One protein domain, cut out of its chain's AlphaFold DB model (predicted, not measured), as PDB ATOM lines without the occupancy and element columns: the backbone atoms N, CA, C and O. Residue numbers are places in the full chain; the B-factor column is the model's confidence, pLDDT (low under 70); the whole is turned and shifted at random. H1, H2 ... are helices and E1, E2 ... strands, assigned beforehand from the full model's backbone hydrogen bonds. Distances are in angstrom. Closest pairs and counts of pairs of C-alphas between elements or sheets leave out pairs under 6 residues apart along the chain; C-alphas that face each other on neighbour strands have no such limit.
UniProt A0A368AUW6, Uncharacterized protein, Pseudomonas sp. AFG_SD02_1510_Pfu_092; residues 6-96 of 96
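This is residues 6 to 96 of the 96 residues of an uncharacterized protein of Pseudomonas sp. AFG_SD02_1510_Pfu_092 (UniProt A0A368AUW6). A twisted sheet of five strands has two helices, H1 and H2, side by side over one face and crossing its strands, with no named helix on the other face. A long loop, residues 24 to 41, swings out past the E1 and E5 side of the sheet. The printed part has 91 residues, in the order H1 E1 H2 E2 E3 E4 E5; the mixed sheet runs E1 E5 E4 E3 E2, and the class is mixed, helices and strands. It is compact, with a radius of gyration of the C-alphas of 12.1 A and spans of 30 by 29 by 25 A.

H1, residues 6 to 18, touches H2, residues 42 to 51, closest at the C-alphas of Leu 16 and Ala 42, 5.3 A, at a shallow tilt of 21 degrees, opposite ways. In both helices every O i to N i+4 pair is within hydrogen-bond range. E1, residues 21 to 23, is parallel to E5, residues 88 to 95, with N 22 and O 89 2.8 A apart. E2, residues 57 to 61, E3, residues 69 to 75, E4, residues 78 to 85, and E5 form a meander, each strand the antiparallel neighbour of the one before; N 58 and O 72 are 2.9 A apart, N 73 and O 80 2.8 A, N 81 and O 93 2.8 A. E5 bends by 63 degrees at residue 92. H1 and H2 are on the same face, at heights over the sheet of 8.8 A and 9.0 A.

H1 begins at C-alpha 6 (266.479, 224.166, 148.365) and is 18.3 A long. E1 measures 7.1 A, H2 14.3 A, E2 13.9 A, E3 19.8 A and E4 23.1 A. E5, 20.1 A long, ends at C-alpha 95 (261.025, 213.813, 130.277).

The C-alphas farthest apart, Arg 27 and Arg 53, are 32.0 A apart. The printed part has no cut. The link from E1 to H2 is long, and its residues 26 to 32 have pLDDT under 70.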
ATOM      1  N   ARG A   6     267.632 223.303 148.046       96.19
ATOM      2  CA  ARG A   6     266.479 224.166 148.365       96.19
ATOM      3  C   ARG A   6     266.483 225.475 147.577       96.19
ATOM      4  O   ARG A   6     265.424 226.017 147.296       96.19
ATOM      5  N   GLU A   7     267.662 226.007 147.290       95.38
ATOM      6  CA  GLU A   7     267.815 227.245 146.535       95.38
ATOM      7  C   GLU A   7     267.550 227.003 145.052       95.38
ATOM      8  O   GLU A   7     266.702 227.675 144.474       95.38
ATOM      9  N   ALA A   8     268.167 225.958 144.488       96.19
ATOM     10  CA  ALA A   8     267.919 225.521 143.121       96.19
ATOM     11  C   ALA A   8     266.435 225.211 142.889       96.19
ATOM     12  O   ALA A   8     265.874 225.646 141.893       96.19
ATOM     13  N   GLN A   9     265.787 224.510 143.828       97.88
ATOM     14  CA  GLN A   9     264.363 224.177 143.766       97.88
ATOM     15  C   GLN A   9     263.484 225.432 143.733       97.88
ATOM     16  O   GLN A   9     262.582 225.513 142.906       97.88
ATOM     17  N   ARG A  10     263.735 226.419 144.604       97.19
ATOM     18  CA  ARG A  10     262.967 227.674 144.586       97.19
ATOM     19  C   ARG A  10     263.172 228.444 143.284       97.19
ATOM     20  O   ARG A  10     262.194 228.908 142.716       97.19
ATOM     21  N   ALA A  11     264.417 228.553 142.822       96.50
ATOM     22  CA  ALA A  11     264.754 229.309 141.620       96.50
ATOM     23  C   ALA A  11     264.109 228.711 140.360       96.50
ATOM     24  O   ALA A  11     263.478 229.435 139.599       96.50
ATOM     25  N   VAL A  12     264.185 227.388 140.170       97.38
ATOM     26  CA  VAL A  12     263.567 226.744 138.997       97.38
ATOM     27  C   VAL A  12     262.037 226.801 139.038       97.38
ATOM     28  O   VAL A  12     261.420 226.948 137.991       97.38
ATOM     29  N   ILE A  13     261.412 226.720 140.221       98.25
ATOM     30  CA  ILE A  13     259.954 226.884 140.349       98.25
ATOM     31  C   ILE A  13     259.555 228.308 139.967       98.25
ATOM     32  O   ILE A  13     258.650 228.472 139.157       98.25
ATOM     33  N   ALA A  14     260.259 229.319 140.486       97.62
ATOM     34  CA  ALA A  14     259.990 230.713 140.148       97.62
ATOM     35  C   ALA A  14     260.130 230.967 138.638       97.62
ATOM     36  O   ALA A  14     259.253 231.578 138.037       97.62
ATOM     37  N   ALA A  15     261.177 230.422 138.011       97.62
ATOM     38  CA  ALA A  15     261.373 230.521 136.569       97.62
ATOM     39  C   ALA A  15     260.235 229.858 135.773       97.62
ATOM     40  O   ALA A  15     259.730 230.446 134.821       97.62
ATOM     41  N   LEU A  16     259.798 228.656 136.168       97.88
ATOM     42  CA  LEU A  16     258.676 227.957 135.529       97.88
ATOM     43  C   LEU A  16     257.359 228.735 135.662       97.88
ATOM     44  O   LEU A  16     256.603 228.813 134.697       97.88
ATOM     45  N   GLU A  17     257.093 229.313 136.833       97.50
ATOM     46  CA  GLU A  17     255.885 230.104 137.105       97.50
ATOM     47  C   GLU A  17     255.889 231.450 136.361       97.50
ATOM     48  O   GLU A  17     254.840 231.891 135.894       97.50
ATOM     49  N   ALA A  18     257.056 232.085 136.215       96.50
ATOM     50  CA  ALA A  18     257.218 233.356 135.508       96.50
ATOM     51  C   ALA A  18     257.382 233.205 133.982       96.50
ATOM     52  O   ALA A  18     257.264 234.186 133.251       96.50
ATOM     53  N   GLY A  19     257.658 231.994 133.486       95.50
ATOM     54  CA  GLY A  19     258.035 231.770 132.085       95.50
ATOM     55  C   GLY A  19     259.460 232.232 131.750       95.50
ATOM     56  O   GLY A  19     259.801 232.384 130.580       95.50
ATOM     57  N   GLU A  20     260.300 232.447 132.763       95.31
ATOM     58  CA  GLU A  20     261.673 232.960 132.656       95.31
ATOM     59  C   GLU A  20     262.678 231.806 132.537       95.31
ATOM     60  O   GLU A  20     263.561 231.592 133.377       95.31
ATOM     61  N   TYR A  21     262.505 230.987 131.500       96.31
ATOM     62  CA  TYR A  21     263.377 229.850 131.240       96.31
ATOM     63  C   TYR A  21     263.681 229.666 129.756       96.31
ATOM     64  O   TYR A  21     262.939 230.081 128.870       96.31
ATOM     65  N   GLN A  22     264.798 228.995 129.498       95.31
ATOM     66  CA  GLN A  22     265.301 228.684 128.168       95.31
ATOM     67  C   GLN A  22     265.522 227.179 128.017       95.31
ATOM     68  O   GLN A  22     265.662 226.438 128.995       95.31
ATOM     69  N   HIS A  23     265.610 226.723 126.771       93.31
ATOM     70  CA  HIS A  23     265.947 225.344 126.437       93.31
ATOM     71  C   HIS A  23     267.287 225.291 125.719       93.31
ATOM     72  O   HIS A  23     267.529 226.028 124.764       93.31
ATOM     73  N   VAL A  24     268.161 224.380 126.139       89.62
ATOM     74  CA  VAL A  24     269.408 224.151 125.411       89.62
ATOM     75  C   VAL A  24     269.082 223.483 124.076       89.62
ATOM     76  O   VAL A  24     268.675 222.323 124.044       89.62
ATOM     77  N   SER A  25     269.326 224.178 122.964       74.00
ATOM     78  CA  SER A  25     269.272 223.571 121.635       74.00
ATOM     79  C   SER A  25     270.442 222.595 121.472       74.00
ATOM     80  O   SER A  25     271.602 223.018 121.433       74.00
ATOM     81  N   ARG A  26     270.174 221.291 121.373       65.44
ATOM     82  CA  ARG A  26     271.192 220.287 121.026       65.44
ATOM     83  C   ARG A  26     270.843 219.670 119.679       65.44
ATOM     84  O   ARG A  26     269.720 219.227 119.490       65.44
ATOM     85  N   ARG A  27     271.815 219.637 118.758       56.50
ATOM     86  CA  ARG A  27     271.680 218.949 117.461       56.50
ATOM     87  C   ARG A  27     271.692 217.418 117.594       56.50
ATOM     88  O   ARG A  27     271.164 216.756 116.717       56.50
ATOM     89  N   ASP A  28     272.234 216.890 118.698       50.88
ATOM     90  CA  ASP A  28     272.604 215.467 118.831       50.88
ATOM     91  C   ASP A  28     271.937 214.728 120.006       50.88
ATOM     92  O   ASP A  28     272.423 213.684 120.438       50.88
ATOM     93  N   ILE A  29     270.859 215.261 120.591       55.12
ATOM     94  CA  ILE A  29     270.139 214.556 121.661       55.12
ATOM     95  C   ILE A  29     268.713 214.276 121.218       55.12
ATOM     96  O   ILE A  29     267.864 215.156 121.217       55.12
ATOM     97  N   ASP A  30     268.480 213.004 120.911       51.41
ATOM     98  CA  ASP A  30     267.191 212.399 120.550       51.41
ATOM     99  C   ASP A  30     266.204 212.326 121.737       51.41
ATOM    100  O   ASP A  30     265.114 211.764 121.656       51.41
ATOM    101  N   VAL A  31     266.589 212.880 122.892       57.44
ATOM    102  CA  VAL A  31     265.733 212.952 124.075       57.44
ATOM    103  C   VAL A  31     264.874 214.202 123.971       57.44
ATOM    104  O   VAL A  31     265.354 215.326 124.142       57.44
ATOM    105  N   LYS A  32     263.584 213.991 123.706       69.38
ATOM    106  CA  LYS A  32     262.564 215.035 123.716       69.38
ATOM    107  C   LYS A  32     262.589 215.781 125.047       69.38
ATOM    108  O   LYS A  32     262.363 215.197 126.104       69.38
ATOM    109  N   ASN A  33     262.828 217.085 124.992       84.75
ATOM    110  CA  ASN A  33     262.497 217.962 126.102       84.75
ATOM    111  C   ASN A  33     260.993 218.241 126.006       84.75
ATOM    112  O   ASN A  33     260.584 219.106 125.236       84.75
ATOM    113  N   LEU A  34     260.187 217.470 126.742       92.00
ATOM    114  CA  LEU A  34     258.723 217.533 126.697       92.00
ATOM    115  C   LEU A  34     258.200 218.942 127.009       92.00
ATOM    116  O   LEU A  34     257.168 219.345 126.483       92.00
ATOM    117  N   LEU A  35     258.925 219.705 127.834       94.81
ATOM    118  CA  LEU A  35     258.594 221.101 128.118       94.81
ATOM    119  C   LEU A  35     258.862 222.001 126.901       94.81
ATOM    120  O   LEU A  35     258.062 222.880 126.603       94.81
ATOM    121  N   ALA A  36     259.953 221.760 126.164       92.50
ATOM    122  CA  ALA A  36     260.281 222.517 124.953       92.50
ATOM    123  C   ALA A  36     259.302 222.247 123.801       92.50
ATOM    124  O   ALA A  36     259.050 223.130 122.986       92.50
ATOM    125  N   THR A  37     258.776 221.021 123.710       90.88
ATOM    126  CA  THR A  37     257.802 220.632 122.680       90.88
ATOM    127  C   THR A  37     256.360 220.963 123.063       90.88
ATOM    128  O   THR A  37     255.471 220.828 122.225       90.88
ATOM    129  N   GLY A  38     256.118 221.393 124.306       92.31
ATOM    130  CA  GLY A  38     254.778 221.634 124.838       92.31
ATOM    131  C   GLY A  38     253.977 220.357 125.115       92.31
ATOM    132  O   GLY A  38     252.779 220.444 125.364       92.31
ATOM    133  N   GLU A  39     254.614 219.179 125.083       94.38
ATOM    134  CA  GLU A  39     253.995 217.906 125.483       94.38
ATOM    135  C   GLU A  39     253.681 217.880 126.992       94.38
ATOM    136  O   GLU A  39     252.747 217.199 127.406       94.38
ATOM    137  N   VAL A  40     254.427 218.645 127.802       95.88
ATOM    138  CA  VAL A  40     254.092 218.950 129.205       95.88
ATOM    139  C   VAL A  40     254.163 220.454 129.453       95.88
ATOM    140  O   VAL A  40     254.970 221.166 128.851       95.88
ATOM    141  N   SER A  41     253.330 220.946 130.362       97.25
ATOM    142  CA  SER A  41     253.270 222.362 130.726       97.25
ATOM    143  C   SER A  41     254.315 222.751 131.779       97.25
ATOM    144  O   SER A  41     254.756 221.929 132.585       97.25
ATOM    145  N   ALA A  42     254.666 224.042 131.842       97.88
ATOM    146  CA  ALA A  42     255.539 224.565 132.897       97.88
ATOM    147  C   ALA A  42     254.964 224.325 134.306       97.88
ATOM    148  O   ALA A  42     255.711 223.998 135.227       97.88
ATOM    149  N   GLY A  43     253.636 224.413 134.456       98.25
ATOM    150  CA  GLY A  43     252.941 224.129 135.712       98.25
ATOM    151  C   GLY A  43     253.087 222.673 136.159       98.25
ATOM    152  O   GLY A  43     253.425 222.424 137.314       98.25
ATOM    153  N   GLU A  44     252.927 221.705 135.253       97.62
ATOM    154  CA  GLU A  44     253.145 220.285 135.575       97.62
ATOM    155  C   GLU A  44     254.586 220.016 136.007       97.62
ATOM    156  O   GLU A  44     254.822 219.350 137.017       97.62
ATOM    157  N   VAL A  45     255.561 220.580 135.288       98.06
ATOM    158  CA  VAL A  45     256.974 220.466 135.667       98.06
ATOM    159  C   VAL A  45     257.205 221.105 137.040       98.06
ATOM    160  O   VAL A  45     257.887 220.513 137.878       98.06
ATOM    161  N   ALA A  46     256.600 222.263 137.321       98.44
ATOM    162  CA  ALA A  46     256.715 222.934 138.613       98.44
ATOM    163  C   ALA A  46     256.151 222.082 139.759       98.44
ATOM    164  O   ALA A  46     256.795 221.989 140.803       98.44
ATOM    165  N   GLU A  47     255.019 221.394 139.571       98.38
ATOM    166  CA  GLU A  47     254.474 220.468 140.575       98.38
ATOM    167  C   GLU A  47     255.428 219.303 140.864       98.38
ATOM    168  O   GLU A  47     255.699 218.977 142.028       98.38
ATOM    169  N   VAL A  48     256.013 218.707 139.820       98.06
ATOM    170  CA  VAL A  48     257.011 217.638 139.977       98.06
ATOM    171  C   VAL A  48     258.212 218.152 140.765       98.06
ATOM    172  O   VAL A  48     258.636 217.515 141.737       98.06
ATOM    173  N   VAL A  49     258.737 219.325 140.410       98.25
ATOM    174  CA  VAL A  49     259.873 219.925 141.116       98.25
ATOM    175  C   VAL A  49     259.518 220.270 142.563       98.25
ATOM    176  O   VAL A  49     260.305 219.966 143.462       98.25
ATOM    177  N   ARG A  50     258.334 220.834 142.827       98.38
ATOM    178  CA  ARG A  50     257.856 221.173 144.179       98.38
ATOM    179  C   ARG A  50     257.736 219.940 145.060       98.38
ATOM    180  O   ARG A  50     258.064 219.980 146.244       98.38
ATOM    181  N   SER A  51     257.338 218.820 144.472       97.94
ATOM    182  CA  SER A  51     257.259 217.556 145.185       97.94
ATOM    183  C   SER A  51     258.654 217.031 145.592       97.94
ATOM    184  O   SER A  51     258.771 216.279 146.564       97.94
ATOM    185  N   CYS A  52     259.727 217.394 144.877       98.12
ATOM    186  CA  CYS A  52     261.051 216.815 145.090       98.12
ATOM    187  C   CYS A  52     261.658 217.127 146.469       98.12
ATOM    188  O   CYS A  52     261.404 218.154 147.093       98.12
ATOM    189  N   ARG A  53     262.514 216.214 146.939       96.88
ATOM    190  CA  ARG A  53     263.288 216.322 148.183       96.88
ATOM    191  C   ARG A  53     264.771 216.173 147.859       96.88
ATOM    192  O   ARG A  53     265.112 215.736 146.765       96.88
ATOM    193  N   GLY A  54     265.649 216.446 148.826       96.31
ATOM    194  CA  GLY A  54     267.100 216.328 148.621       96.31
ATOM    195  C   GLY A  54     267.544 214.946 148.126       96.31
ATOM    196  O   GLY A  54     268.474 214.858 147.340       96.31
ATOM    197  N   ILE A  55     266.824 213.879 148.493       97.38
ATOM    198  CA  ILE A  55     267.082 212.510 148.009       97.38
ATOM    199  C   ILE A  55     266.817 212.317 146.505       97.38
ATOM    200  O   ILE A  55     267.332 211.379 145.909       97.38
ATOM    201  N   HIS A  56     266.011 213.186 145.890       98.31
ATOM    202  CA  HIS A  56     265.710 213.170 144.455       98.31
ATOM    203  C   HIS A  56     266.699 214.024 143.655       98.31
ATOM    204  O   HIS A  56     266.644 214.035 142.428       98.31
ATOM    205  N   HIS A  57     267.561 214.781 144.338       98.25
ATOM    206  CA  HIS A  57     268.448 215.761 143.735       98.25
ATOM    207  C   HIS A  57     269.885 215.256 143.677       98.25
ATOM    208  O   HIS A  57     270.418 214.703 144.635       98.25
ATOM    209  N   ALA A  58     270.523 215.503 142.542       97.31
ATOM    210  CA  ALA A  58     271.964 215.442 142.389       97.31
ATOM    211  C   ALA A  58     272.442 216.709 141.680       97.31
ATOM    212  O   ALA A  58     271.712 217.299 140.875       97.31
ATOM    213  N   SER A  59     273.679 217.116 141.944       96.69
ATOM    214  CA  SER A  59     274.325 218.169 141.174       96.69
ATOM    215  C   SER A  59     275.770 217.821 140.844       96.69
ATOM    216  O   SER A  59     276.418 217.040 141.546       96.69
ATOM    217  N   SER A  60     276.240 218.347 139.719       95.50
ATOM    218  CA  SER A  60     277.616 218.199 139.265       95.50
ATOM    219  C   SER A  60     278.015 219.373 138.370       95.50
ATOM    220  O   SER A  60     277.155 219.873 137.637       95.50
ATOM    221  N   PRO A  61     279.303 219.746 138.310       95.44
ATOM    222  CA  PRO A  61     279.800 220.720 137.342       95.44
ATOM    223  C   PRO A  61     279.425 220.378 135.893       95.44
ATOM    224  O   PRO A  61     279.406 219.210 135.491       95.44
ATOM    225  N   HIS A  62     279.151 221.394 135.077       93.38
ATOM    226  CA  HIS A  62     278.911 221.225 133.650       93.38
ATOM    227  C   HIS A  62     280.197 220.763 132.953       93.38
ATOM    228  O   HIS A  62     281.258 221.359 133.126       93.38
ATOM    229  N   HIS A  63     280.088 219.735 132.107       89.19
ATOM    230  CA  HIS A  63     281.233 219.082 131.453       89.19
ATOM    231  C   HIS A  63     282.168 220.037 130.689       89.19
ATOM    232  O   HIS A  63     283.379 219.863 130.732       89.19
ATOM    233  N   ALA A  64     281.615 221.043 130.003       89.44
ATOM    234  CA  ALA A  64     282.401 222.018 129.242       89.44
ATOM    235  C   ALA A  64     282.784 223.267 130.053       89.44
ATOM    236  O   ALA A  64     283.729 223.964 129.703       89.44
ATOM    237  N   VAL A  65     282.038 223.578 131.119       90.69
ATOM    238  CA  VAL A  65     282.194 224.821 131.889       90.69
ATOM    239  C   VAL A  65     282.016 224.486 133.364       90.69
ATOM    240  O   VAL A  65     280.930 224.625 133.916       90.69
ATOM    241  N   ALA A  66     283.087 224.038 134.018       91.56
ATOM    242  CA  ALA A  66     283.027 223.526 135.391       91.56
ATOM    243  C   ALA A  66     282.524 224.549 136.435       91.56
ATOM    244  O   ALA A  66     282.145 224.169 137.538       91.56
ATOM    245  N   ALA A  67     282.503 225.842 136.095       90.75
ATOM    246  CA  ALA A  67     281.939 226.897 136.936       90.75
ATOM    247  C   ALA A  67     280.395 226.898 136.992       90.75
ATOM    248  O   ALA A  67     279.818 227.517 137.892       90.75
ATOM    249  N   ILE A  68     279.729 226.233 136.041       92.81
ATOM    250  CA  ILE A  68     278.271 226.082 135.994       92.81
ATOM    251  C   ILE A  68     277.897 224.787 136.712       92.81
ATOM    252  O   ILE A  68     278.335 223.708 136.319       92.81
ATOM    253  N   GLU A  69     277.059 224.880 137.739       95.19
ATOM    254  CA  GLU A  69     276.502 223.712 138.419       95.19
ATOM    255  C   GLU A  69     275.262 223.218 137.656       95.19
ATOM    256  O   GLU A  69     274.345 223.988 137.368       95.19
ATOM    257  N   VAL A  70     275.228 221.929 137.322       96.00
ATOM    258  CA  VAL A  70     274.076 221.283 136.687       96.00
ATOM    259  C   VAL A  70     273.308 220.502 137.733       96.00
ATOM    260  O   VAL A  70     273.875 219.664 138.430       96.00
ATOM    261  N   HIS A  71     272.005 220.727 137.795       97.69
ATOM    262  CA  HIS A  71     271.082 220.065 138.701       97.69
ATOM    263  C   HIS A  71     270.299 218.988 137.952       97.69
ATOM    264  O   HIS A  71     269.867 219.187 136.817       97.69
ATOM    265  N   VAL A  72     270.117 217.839 138.597       97.81
ATOM    266  CA  VAL A  72     269.286 216.736 138.113       97.81
ATOM    267  C   VAL A  72     268.289 216.380 139.205       97.81
ATOM    268  O   VAL A  72     268.684 216.134 140.346       97.81
ATOM    269  N   LEU A  73     267.010 216.326 138.850       98.31
ATOM    270  CA  LEU A  73     265.939 215.805 139.689       98.31
ATOM    271  C   LEU A  73     265.420 214.508 139.079       98.31
ATOM    272  O   LEU A  73     265.133 214.454 137.881       98.31
ATOM    273  N   ARG A  74     265.326 213.466 139.908       98.12
ATOM    274  CA  ARG A  74     264.764 212.167 139.537       98.12
ATOM    275  C   ARG A  74     263.674 211.768 140.510       98.12
ATOM    276  O   ARG A  74     263.950 211.609 141.700       98.12
ATOM    277  N   ARG A  75     262.454 211.588 140.012       97.19
ATOM    278  CA  ARG A  75     261.314 211.185 140.835       97.19
ATOM    279  C   ARG A  75     260.236 210.520 139.989       97.19
ATOM    280  O   ARG A  75     259.792 211.122 139.027       97.19
ATOM    281  N   ASP A  76     259.769 209.341 140.397       95.25
ATOM    282  CA  ASP A  76     258.581 208.691 139.820       95.25
ATOM    283  C   ASP A  76     258.606 208.641 138.272       95.25
ATOM    284  O   ASP A  76     257.643 209.011 137.612       95.25
ATOM    285  N   GLY A  77     259.748 208.248 137.690       95.06
ATOM    286  CA  GLY A  77     259.986 208.221 136.233       95.06
ATOM    287  C   GLY A  77     260.551 209.525 135.659       95.06
ATOM    288  O   GLY A  77     261.386 209.499 134.763       95.06
ATOM    289  N   TRP A  78     260.231 210.671 136.262       97.38
ATOM    290  CA  TRP A  78     260.706 211.965 135.780       97.38
ATOM    291  C   TRP A  78     262.218 212.124 135.859       97.38
ATOM    292  O   TRP A  78     262.855 211.815 136.874       97.38
ATOM    293  N   TYR A  79     262.764 212.732 134.811       96.62
ATOM    294  CA  TYR A  79     264.134 213.204 134.721       96.62
ATOM    295  C   TYR A  79     264.140 214.666 134.264       96.62
ATOM    296  O   TYR A  79     263.826 214.986 133.116       96.62
ATOM    297  N   ILE A  80     264.519 215.562 135.175       97.31
ATOM    298  CA  ILE A  80     264.572 217.008 134.933       97.31
ATOM    299  C   ILE A  80     266.008 217.468 135.155       97.31
ATOM    300  O   ILE A  80     266.556 217.310 136.247       97.31
ATOM    301  N   LYS A  81     266.633 218.035 134.125       96.69
ATOM    302  CA  LYS A  81     268.025 218.486 134.153       96.69
ATOM    303  C   LYS A  81     268.128 219.938 133.719       96.69
ATOM    304  O   LYS A  81     267.717 220.272 132.609       96.69
ATOM    305  N   PHE A  82     268.727 220.770 134.561       96.56
ATOM    306  CA  PHE A  82     268.805 222.214 134.353       96.56
ATOM    307  C   PHE A  82     270.062 222.824 134.980       96.56
ATOM    308  O   PHE A  82     270.759 222.183 135.767       96.56
ATOM    309  N   PHE A  83     270.365 224.062 134.616       96.19
ATOM    310  CA  PHE A  83     271.363 224.911 135.268       96.19
ATOM    311  C   PHE A  83     270.900 226.369 135.216       96.19
ATOM    312  O   PHE A  83     269.890 226.679 134.585       96.19
ATOM    313  N   PHE A  84     271.647 227.257 135.865       95.06
ATOM    314  CA  PHE A  84     271.354 228.687 135.897       95.06
ATOM    315  C   PHE A  84     272.435 229.475 135.158       95.06
ATOM    316  O   PHE A  84     273.630 229.255 135.386       95.06
ATOM    317  N   ILE A  85     272.011 230.394 134.296       91.56
ATOM    318  CA  ILE A  85     272.827 231.498 133.786       91.56
ATOM    319  C   ILE A  85     271.993 232.737 134.039       91.56
ATOM    320  O   ILE A  85     271.020 232.954 133.329       91.56
ATOM    321  N   GLU A  86     272.354 233.499 135.071       82.62
ATOM    322  CA  GLU A  86     271.554 234.636 135.521       82.62
ATOM    323  C   GLU A  86     271.181 235.572 134.354       82.62
ATOM    324  O   GLU A  86     272.060 235.926 133.559       82.62
ATOM    325  N   PRO A  87     269.899 235.974 134.249       84.50
ATOM    326  CA  PRO A  87     268.794 235.683 135.181       84.50
ATOM    327  C   PRO A  87     268.072 234.341 134.934       84.50
ATOM    328  O   PRO A  87     267.260 233.922 135.754       84.50
ATOM    329  N   ASP A  88     268.370 233.654 133.836       90.75
ATOM    330  CA  ASP A  88     267.541 232.577 133.304       90.75
ATOM    331  C   ASP A  88     267.841 231.194 133.901       90.75
ATOM    332  O   ASP A  88     268.988 230.799 134.166       90.75
ATOM    333  N   THR A  89     266.787 230.381 133.984       96.44
ATOM    334  CA  THR A  89     266.921 228.929 134.154       96.44
ATOM    335  C   THR A  89     266.985 228.238 132.798       96.44
ATOM    336  O   THR A  89     266.128 228.433 131.944       96.44
ATOM    337  N   TRP A  90     267.976 227.373 132.599       95.81
ATOM    338  CA  TRP A  90     268.182 226.657 131.343       95.81
ATOM    339  C   TRP A  90     267.906 225.168 131.509       95.81
ATOM    340  O   TRP A  90     268.634 224.465 132.214       95.81
ATOM    341  N   PHE A  91     266.897 224.657 130.809       95.31
ATOM    342  CA  PHE A  91     266.591 223.232 130.760       95.31
ATOM    343  C   PHE A  91     267.443 222.524 129.708       95.31
ATOM    344  O   PHE A  91     267.379 222.811 128.511       95.31
ATOM    345  N   ILE A  92     268.207 221.531 130.161       93.56
ATOM    346  CA  ILE A  92     268.904 220.580 129.291       93.56
ATOM    347  C   ILE A  92     267.943 219.471 128.860       93.56
ATOM    348  O   ILE A  92     267.962 219.072 127.702       93.56
ATOM    349  N   SER A  93     267.144 218.944 129.791       92.38
ATOM    350  CA  SER A  93     266.259 217.800 129.548       92.38
ATOM    351  C   SER A  93     265.062 217.819 130.494       92.38
ATOM    352  O   SER A  93     265.234 218.120 131.676       92.38
ATOM    353  N   VAL A  94     263.880 217.473 129.982       94.69
ATOM    354  CA  VAL A  94     262.644 217.271 130.755       94.69
ATOM    355  C   VAL A  94     261.878 216.120 130.108       94.69
ATOM    356  O   VAL A  94     261.372 216.290 129.004       94.69
ATOM    357  N   HIS A  95     261.808 214.960 130.756       93.75
ATOM    358  CA  HIS A  95     261.025 213.813 130.277       93.75
ATOM    359  C   HIS A  95     260.601 212.889 131.427       93.75
ATOM    360  O   HIS A  95     261.037 213.071 132.568       93.75
ATOM    361  N   GLN A  96     259.749 211.918 131.097       89.69
ATOM    362  CA  GLN A  96     259.294 210.808 131.942       89.69
ATOM    363  C   GLN A  96     259.896 209.485 131.460       89.69
ATOM    364  O   GLN A  96     260.347 209.447 130.290       89.69
TER     365      GLN A  96